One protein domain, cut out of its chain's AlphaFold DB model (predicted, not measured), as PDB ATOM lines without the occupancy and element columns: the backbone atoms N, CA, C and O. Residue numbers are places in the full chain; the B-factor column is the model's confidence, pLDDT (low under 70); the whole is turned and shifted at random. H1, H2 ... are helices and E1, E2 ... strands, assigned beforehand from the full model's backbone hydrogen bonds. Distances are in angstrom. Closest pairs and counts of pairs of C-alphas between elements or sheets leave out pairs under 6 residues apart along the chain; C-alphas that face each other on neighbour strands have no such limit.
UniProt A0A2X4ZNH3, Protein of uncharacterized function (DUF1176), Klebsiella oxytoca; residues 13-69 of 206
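This is residues 13 to 69 of the 206 residues of the protein "Protein of uncharacterized function (DUF1176)" of Klebsiella oxytoca (UniProt A0A2X4ZNH3). A small sheet of three strands, E1, E4 and E5, stands at one end of a flat, open frame, and a separate hairpin, E2 and E3, stands well away from it. The helix H1 and the long link of residues 18 to 29 bridge the space between these two parts, with few contacts among the named elements. The printed part has 57 residues with one named helix and five named strands, in the order E1 E2 E3 H1 E4 E5; the sheet order is E1 - E4 - E5, and both sheets are antiparallel. The class is mixed, helices and strands, with under half of the residues in named elements. The whole is compact, with a radius of gyration of the C-alphas of 11.3 A and spans of 29 by 26 by 14 A, only just flat.

Begin at the inner strand E4, residues 56 to 59, where E1, residues 15 to 17, is an antiparallel neighbour at 157 degrees. Look there for N 16 and O 58, 2.8 A apart and within hydrogen-bond range. The other edge strand is E5, residues 65 to 67, antiparallel to E4 at 167 degrees; N 66 and O 57 are 2.8 A apart. E4 and E5 form a hairpin. Residues 16 to 17 of E1 also pair, antiparallel, with residues 20 to 21. H1, residues 41 to 51, is not on this sheet; its closest C-alphas to E1 are those of Val 51 and Leu 17, 7.5 A apart. In H1 every O i to N i+4 pair is within hydrogen-bond range. Farther out, E2, residues 30 to 32, and E3, residues 35 to 37, form an antiparallel hairpin at 176 degrees, with N 30 and O 37 2.8 A apart. E2 is apart from E1, H1, E4 and E5.

Find C-alpha 15 at (-5.673, 40.369, -34.436), where E1 begins; it is 6.9 A long. E4 runs 10.0 A from Thr 56 to Leu 59, and E5 covers 6.6 A, ending at C-alpha 67 at (-1.385, 42.535, -21.947). H1 starts at C-alpha 41 at (-20.795, 54.030, -29.090) and runs 15.3 A to Val 51. E2 measures 6.7 A and E3 6.4 A.

The two C-alphas farthest apart are those of Asn 41 and Lys 61, 30.9 A. The printed part has no cut. The link from E1 to E2 is long, with 12 residues; the other four links are tight. The mean pLDDT of the printed part is 89.5, and residues 26 to 27 are under 70.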
ATOM      1  N   PRO A  13      -7.865  41.215 -39.679       88.75
ATOM      2  CA  PRO A  13      -7.861  39.749 -39.748       88.75
ATOM      3  C   PRO A  13      -6.717  39.101 -38.965       88.75
ATOM      4  O   PRO A  13      -6.750  37.905 -38.708       88.75
ATOM      5  N   ARG A  14      -5.696  39.878 -38.595       90.69
ATOM      6  CA  ARG A  14      -4.483  39.387 -37.943       90.69
ATOM      7  C   ARG A  14      -4.518  39.554 -36.430       90.69
ATOM      8  O   ARG A  14      -3.558  39.158 -35.775       90.69
ATOM      9  N   LEU A  15      -5.550  40.184 -35.875       93.00
ATOM     10  CA  LEU A  15      -5.673  40.369 -34.436       93.00
ATOM     11  C   LEU A  15      -6.349  39.167 -33.800       93.00
ATOM     12  O   LEU A  15      -7.355  38.653 -34.286       93.00
ATOM     13  N   GLN A  16      -5.796  38.751 -32.672       94.44
ATOM     14  CA  GLN A  16      -6.327  37.687 -31.848       94.44
ATOM     15  C   GLN A  16      -6.540  38.198 -30.425       94.44
ATOM     16  O   GLN A  16      -5.740  38.972 -29.905       94.44
ATOM     17  N   LEU A  17      -7.619  37.748 -29.797       95.06
ATOM     18  CA  LEU A  17      -7.930  37.940 -28.390       95.06
ATOM     19  C   LEU A  17      -7.778  36.590 -27.694       95.06
ATOM     20  O   LEU A  17      -8.491  35.639 -28.023       95.06
ATOM     21  N   ASP A  18      -6.814  36.482 -26.782       94.06
ATOM     22  CA  ASP A  18      -6.482  35.228 -26.089       94.06
ATOM     23  C   ASP A  18      -6.274  34.035 -27.045       94.06
ATOM     24  O   ASP A  18      -6.733  32.915 -26.809       94.06
ATOM     25  N   GLY A  19      -5.602  34.290 -28.172       91.31
ATOM     26  CA  GLY A  19      -5.280  33.287 -29.193       91.31
ATOM     27  C   GLY A  19      -6.426  32.920 -30.145       91.31
ATOM     28  O   GLY A  19      -6.223  32.115 -31.052       91.31
ATOM     29  N   LYS A  20      -7.621  33.503 -29.987       92.62
ATOM     30  CA  LYS A  20      -8.743  33.358 -30.933       92.62
ATOM     31  C   LYS A  20      -8.846  34.596 -31.820       92.62
ATOM     32  O   LYS A  20      -8.529  35.671 -31.327       92.62
ATOM     33  N   PRO A  21      -9.317  34.508 -33.075       92.31
ATOM     34  CA  PRO A  21      -9.547  35.694 -33.900       92.31
ATOM     35  C   PRO A  21     -10.384  36.745 -33.159       92.31
ATOM     36  O   PRO A  21     -11.413  36.417 -32.561       92.31
ATOM     37  N   LEU A  22      -9.925  37.997 -33.167       91.81
ATOM     38  CA  LEU A  22     -10.655  39.106 -32.564       91.81
ATOM     39  C   LEU A  22     -11.918  39.361 -33.391       91.81
ATOM     40  O   LEU A  22     -11.844  39.862 -34.510       91.81
ATOM     41  N   ALA A  23     -13.075  39.011 -32.835       89.56
ATOM     42  CA  ALA A  23     -14.354  39.345 -33.446       89.56
ATOM     43  C   ALA A  23     -14.556  40.867 -33.421       89.56
ATOM     44  O   ALA A  23     -14.601  41.470 -32.354       89.56
ATOM     45  N   LEU A  24     -14.668  41.481 -34.594       87.69
ATOM     46  CA  LEU A  24     -15.060  42.876 -34.751       87.69
ATOM     47  C   LEU A  24     -16.528  42.876 -35.176       87.69
ATOM     48  O   LEU A  24     -16.863  42.239 -36.165       87.69
ATOM     49  N   SER A  25     -17.414  43.538 -34.431       75.56
ATOM     50  CA  SER A  25     -18.824  43.655 -34.825       75.56
ATOM     51  C   SER A  25     -18.948  44.416 -36.149       75.56
ATOM     52  O   SER A  25     -18.399  45.507 -36.282       75.56
ATOM     53  N   ASP A  26     -19.663  43.858 -37.121       65.31
ATOM     54  CA  ASP A  26     -19.441  44.130 -38.550       65.31
ATOM     55  C   ASP A  26     -19.782  45.545 -39.072       65.31
ATOM     56  O   ASP A  26     -19.495  45.833 -40.233       65.31
ATOM     57  N   THR A  27     -20.371  46.454 -38.286       67.81
ATOM     58  CA  THR A  27     -21.066  47.615 -38.885       67.81
ATOM     59  C   THR A  27     -20.361  48.974 -38.833       67.81
ATOM     60  O   THR A  27     -20.691  49.817 -39.663       67.81
ATOM     61  N   HIS A  28     -19.383  49.233 -37.955       87.75
ATOM     62  CA  HIS A  28     -18.836  50.604 -37.800       87.75
ATOM     63  C   HIS A  28     -17.318  50.692 -37.576       87.75
ATOM     64  O   HIS A  28     -16.816  51.678 -37.028       87.75
ATOM     65  N   TRP A  29     -16.562  49.681 -38.011       90.94
ATOM     66  CA  TRP A  29     -15.099  49.740 -37.988       90.94
ATOM     67  C   TRP A  29     -14.534  50.347 -39.271       90.94
ATOM     68  O   TRP A  29     -14.740  49.848 -40.374       90.94
ATOM     69  N   GLN A  30     -13.725  51.389 -39.112       90.38
ATOM     70  CA  GLN A  30     -12.808  51.888 -40.127       90.38
ATOM     71  C   GLN A  30     -11.512  51.077 -40.023       90.38
ATOM     72  O   GLN A  30     -10.753  51.213 -39.056       90.38
ATOM     73  N   ILE A  31     -11.281  50.207 -41.006       88.38
ATOM     74  CA  ILE A  31     -10.138  49.292 -41.051       88.38
ATOM     75  C   ILE A  31      -9.124  49.804 -42.075       88.38
ATOM     76  O   ILE A  31      -9.457  50.004 -43.240       88.38
ATOM     77  N   ALA A  32      -7.873  49.962 -41.653       83.38
ATOM     78  CA  ALA A  32      -6.732  50.217 -42.528       83.38
ATOM     79  C   ALA A  32      -5.556  49.290 -42.164       83.38
ATOM     80  O   ALA A  32      -5.619  48.528 -41.195       83.38
ATOM     81  N   ASP A  33      -4.459  49.369 -42.918       84.56
ATOM     82  CA  ASP A  33      -3.293  48.473 -42.814       84.56
ATOM     83  C   ASP A  33      -2.787  48.251 -41.382       84.56
ATOM     84  O   ASP A  33      -2.406  47.145 -41.008       84.56
ATOM     85  N   LYS A  34      -2.780  49.307 -40.561       85.81
ATOM     86  CA  LYS A  34      -2.256  49.291 -39.182       85.81
ATOM     87  C   LYS A  34      -3.187  49.972 -38.183       85.81
ATOM     88  O   LYS A  34      -2.750  50.333 -37.095       85.81
ATOM     89  N   LEU A  35      -4.440  50.202 -38.568       86.69
ATOM     90  CA  LEU A  35      -5.381  50.986 -37.779       86.69
ATOM     91  C   LEU A  35      -6.759  50.335 -37.779       86.69
ATOM     92  O   LEU A  35      -7.286  49.958 -38.824       86.69
ATOM     93  N   LEU A  36      -7.336  50.274 -36.586       89.81
ATOM     94  CA  LEU A  36      -8.747  50.034 -36.338       89.81
ATOM     95  C   LEU A  36      -9.298  51.251 -35.611       89.81
ATOM     96  O   LEU A  36      -8.746  51.659 -34.588       89.81
ATOM     97  N   LYS A  37     -10.358  51.841 -36.152       91.69
ATOM     98  CA  LYS A  37     -10.996  53.023 -35.578       91.69
ATOM     99  C   LYS A  37     -12.510  52.892 -35.659       91.69
ATOM    100  O   LYS A  37     -13.037  52.397 -36.643       91.69
ATOM    101  N   THR A  38     -13.200  53.383 -34.642       92.38
ATOM    102  CA  THR A  38     -14.650  53.567 -34.636       92.38
ATOM    103  C   THR A  38     -14.982  54.782 -33.771       92.38
ATOM    104  O   THR A  38     -14.209  55.135 -32.877       92.38
ATOM    105  N   ASP A  39     -16.086  55.447 -34.069       90.94
ATOM    106  CA  ASP A  39     -16.718  56.502 -33.272       90.94
ATOM    107  C   ASP A  39     -18.144  56.118 -32.836       90.94
ATOM    108  O   ASP A  39     -18.821  56.900 -32.170       90.94
ATOM    109  N   ASP A  40     -18.586  54.901 -33.168       90.19
ATOM    110  CA  ASP A  40     -19.895  54.376 -32.798       90.19
ATOM    111  C   ASP A  40     -19.884  53.825 -31.367       90.19
ATOM    112  O   ASP A  40     -19.177  52.864 -31.048       90.19
ATOM    113  N   ASN A  41     -20.716  54.406 -30.501       86.38
ATOM    114  CA  ASN A  41     -20.795  54.030 -29.090       86.38
ATOM    115  C   ASN A  41     -21.183  52.558 -28.891       86.38
ATOM    116  O   ASN A  41     -20.660  51.915 -27.984       86.38
ATOM    117  N   VAL A  42     -22.067  52.009 -29.733       88.44
ATOM    118  CA  VAL A  42     -22.515  50.609 -29.614       88.44
ATOM    119  C   VAL A  42     -21.362  49.651 -29.914       88.44
ATOM    120  O   VAL A  42     -21.136  48.694 -29.174       88.44
ATOM    121  N   THR A  43     -20.592  49.942 -30.961       90.94
ATOM    122  CA  THR A  43     -19.393  49.182 -31.336       90.94
ATOM    123  C   THR A  43     -18.305  49.265 -30.263       90.94
ATOM    124  O   THR A  43     -17.680  48.251 -29.943       90.94
ATOM    125  N   ILE A  44     -18.099  50.443 -29.661       90.31
ATOM    126  CA  ILE A  44     -17.159  50.624 -28.543       90.31
ATOM    127  C   ILE A  44     -17.587  49.780 -27.338       90.31
ATOM    128  O   ILE A  44     -16.765  49.045 -26.790       90.31
ATOM    129  N   ASP A  45     -18.860  49.844 -26.947       88.94
ATOM    130  CA  ASP A  45     -19.396  49.076 -25.821       88.94
ATOM    131  C   ASP A  45     -19.242  47.564 -26.043       88.94
ATOM    132  O   ASP A  45     -18.766  46.856 -25.151       88.94
ATOM    133  N   ALA A  46     -19.581  47.070 -27.237       90.56
ATOM    134  CA  ALA A  46     -19.427  45.660 -27.592       90.56
ATOM    135  C   ALA A  46     -17.957  45.211 -27.527       90.56
ATOM    136  O   ALA A  46     -17.646  44.161 -26.956       90.56
ATOM    137  N   PHE A  47     -17.039  46.031 -28.045       92.69
ATOM    138  CA  PHE A  47     -15.608  45.759 -27.967       92.69
ATOM    139  C   PHE A  47     -15.119  45.712 -26.516       92.69
ATOM    140  O   PHE A  47     -14.479  44.739 -26.116       92.69
ATOM    141  N   LEU A  48     -15.459  46.714 -25.699       92.81
ATOM    142  CA  LEU A  48     -15.073  46.768 -24.285       92.81
ATOM    143  C   LEU A  48     -15.606  45.563 -23.500       92.81
ATOM    144  O   LEU A  48     -14.864  44.983 -22.706       92.81
ATOM    145  N   GLN A  49     -16.844  45.132 -23.758       90.62
ATOM    146  CA  GLN A  49     -17.428  43.936 -23.141       90.62
ATOM    147  C   GLN A  49     -16.651  42.658 -23.463       90.62
ATOM    148  O   GLN A  49     -16.522  41.785 -22.599       90.62
ATOM    149  N   GLN A  50     -16.125  42.559 -24.682       91.94
ATOM    150  CA  GLN A  50     -15.323  41.428 -25.124       91.94
ATOM    151  C   GLN A  50     -13.920  41.454 -24.498       91.94
ATOM    152  O   GLN A  50     -13.454  40.430 -23.998       91.94
ATOM    153  N   VAL A  51     -13.248  42.612 -24.486       94.50
ATOM    154  CA  VAL A  51     -11.842  42.704 -24.056       94.50
ATOM    155  C   VAL A  51     -11.654  42.825 -22.544       94.50
ATOM    156  O   VAL A  51     -10.600  42.458 -22.036       94.50
ATOM    157  N   GLN A  52     -12.651  43.293 -21.788       93.00
ATOM    158  CA  GLN A  52     -12.504  43.535 -20.344       93.00
ATOM    159  C   GLN A  52     -12.144  42.281 -19.527       93.00
ATOM    160  O   GLN A  52     -11.545  42.402 -18.463       93.00
ATOM    161  N   ASN A  53     -12.530  41.084 -19.983       90.75
ATOM    162  CA  ASN A  53     -12.225  39.822 -19.297       90.75
ATOM    163  C   ASN A  53     -11.110  39.030 -19.997       90.75
ATOM    164  O   ASN A  53     -10.771  37.938 -19.544       90.75
ATOM    165  N   ALA A  54     -10.572  39.560 -21.094       94.50
ATOM    166  CA  ALA A  54      -9.493  38.936 -21.834       94.50
ATOM    167  C   ALA A  54      -8.135  39.239 -21.193       94.50
ATOM    168  O   ALA A  54      -7.989  40.172 -20.400       94.50
ATOM    169  N   GLN A  55      -7.128  38.438 -21.532       95.00
ATOM    170  CA  GLN A  55      -5.783  38.561 -20.969       95.00
ATOM    171  C   GLN A  55      -4.826  39.260 -21.924       95.00
ATOM    172  O   GLN A  55      -3.951  40.003 -21.479       95.00
ATOM    173  N   THR A  56      -4.967  39.028 -23.226       96.25
ATOM    174  CA  THR A  56      -4.018  39.498 -24.233       96.25
ATOM    175  C   THR A  56      -4.680  39.800 -25.569       96.25
ATOM    176  O   THR A  56      -5.587  39.093 -26.008       96.25
ATOM    177  N   ILE A  57      -4.157  40.820 -26.252       95.50
ATOM    178  CA  ILE A  57      -4.339  41.003 -27.694       95.50
ATOM    179  C   ILE A  57      -3.017  40.664 -28.365       95.50
ATOM    180  O   ILE A  57      -1.977  41.223 -28.007       95.50
ATOM    181  N   THR A  58      -3.047  39.762 -29.337       94.19
ATOM    182  CA  THR A  58      -1.862  39.331 -30.077       94.19
ATOM    183  C   THR A  58      -2.041  39.545 -31.571       94.19
ATOM    184  O   THR A  58      -3.150  39.515 -32.102       94.19
ATOM    185  N   LEU A  59      -0.933  39.773 -32.270       91.56
ATOM    186  CA  LEU A  59      -0.895  39.597 -33.716       91.56
ATOM    187  C   LEU A  59      -0.696  38.116 -34.037       91.56
ATOM    188  O   LEU A  59       0.036  37.411 -33.336       91.56
ATOM    189  N   GLU A  60      -1.290  37.668 -35.140       85.75
ATOM    190  CA  GLU A  60      -1.068  36.343 -35.710       85.75
ATOM    191  C   GLU A  60       0.416  35.963 -35.709       85.75
ATOM    192  O   GLU A  60       1.301  36.788 -35.960       85.75
ATOM    193  N   LYS A  61       0.677  34.678 -35.446       80.62
ATOM    194  CA  LYS A  61       2.024  34.107 -35.278       80.62
ATOM    195  C   LYS A  61       2.792  34.655 -34.065       80.62
ATOM    196  O   LYS A  61       3.997  34.451 -33.981       80.62
ATOM    197  N   GLY A  62       2.116  35.336 -33.133       76.25
ATOM    198  CA  GLY A  62       2.715  35.834 -31.892       76.25
ATOM    199  C   GLY A  62       3.741  36.948 -32.108       76.25
ATOM    200  O   GLY A  62       4.619  37.139 -31.274       76.25
ATOM    201  N   LEU A  63       3.657  37.668 -33.235       83.38
ATOM    202  CA  LEU A  63       4.636  38.699 -33.601       83.38
ATOM    203  C   LEU A  63       4.679  39.858 -32.598       83.38
ATOM    204  O   LEU A  63       5.734  40.455 -32.397       83.38
ATOM    205  N   GLN A  64       3.530  40.195 -32.011       88.56
ATOM    206  CA  GLN A  64       3.393  41.191 -30.953       88.56
ATOM    207  C   GLN A  64       2.263  40.783 -30.015       88.56
ATOM    208  O   GLN A  64       1.267  40.211 -30.461       88.56
ATOM    209  N   THR A  65       2.413  41.134 -28.741       92.62
ATOM    210  CA  THR A  65       1.449  40.844 -27.682       92.62
ATOM    211  C   THR A  65       1.304  42.062 -26.786       92.62
ATOM    212  O   THR A  65       2.300  42.643 -26.356       92.62
ATOM    213  N   VAL A  66       0.065  42.422 -26.476       93.94
ATOM    214  CA  VAL A  66      -0.295  43.440 -25.491       93.94
ATOM    215  C   VAL A  66      -1.067  42.760 -24.371       93.94
ATOM    216  O   VAL A  66      -2.021  42.028 -24.631       93.94
ATOM    217  N   SER A  67      -0.653  42.998 -23.128       95.31
ATOM    218  CA  SER A  67      -1.385  42.535 -21.947       95.31
ATOM    219  C   SER A  67      -2.606  43.417 -21.697       95.31
ATOM    220  O   SER A  67      -2.516  44.642 -21.746       95.31
ATOM    221  N   LEU A  68      -3.734  42.783 -21.393       96.62
ATOM    222  CA  LEU A  68      -4.972  43.417 -20.943       96.62
ATOM    223  C   LEU A  68      -5.148  43.318 -19.420       96.62
ATOM    224  O   LEU A  68      -6.196  43.681 -18.879       96.62
ATOM    225  N   GLN A  69      -4.131  42.841 -18.699       95.75
ATOM    226  CA  GLN A  69      -4.188  42.740 -17.247       95.75
ATOM    227  C   GLN A  69      -4.416  44.122 -16.623       95.75
ATOM    228  O   GLN A  69      -3.677  45.072 -16.863       95.75
TER     229      GLN A  69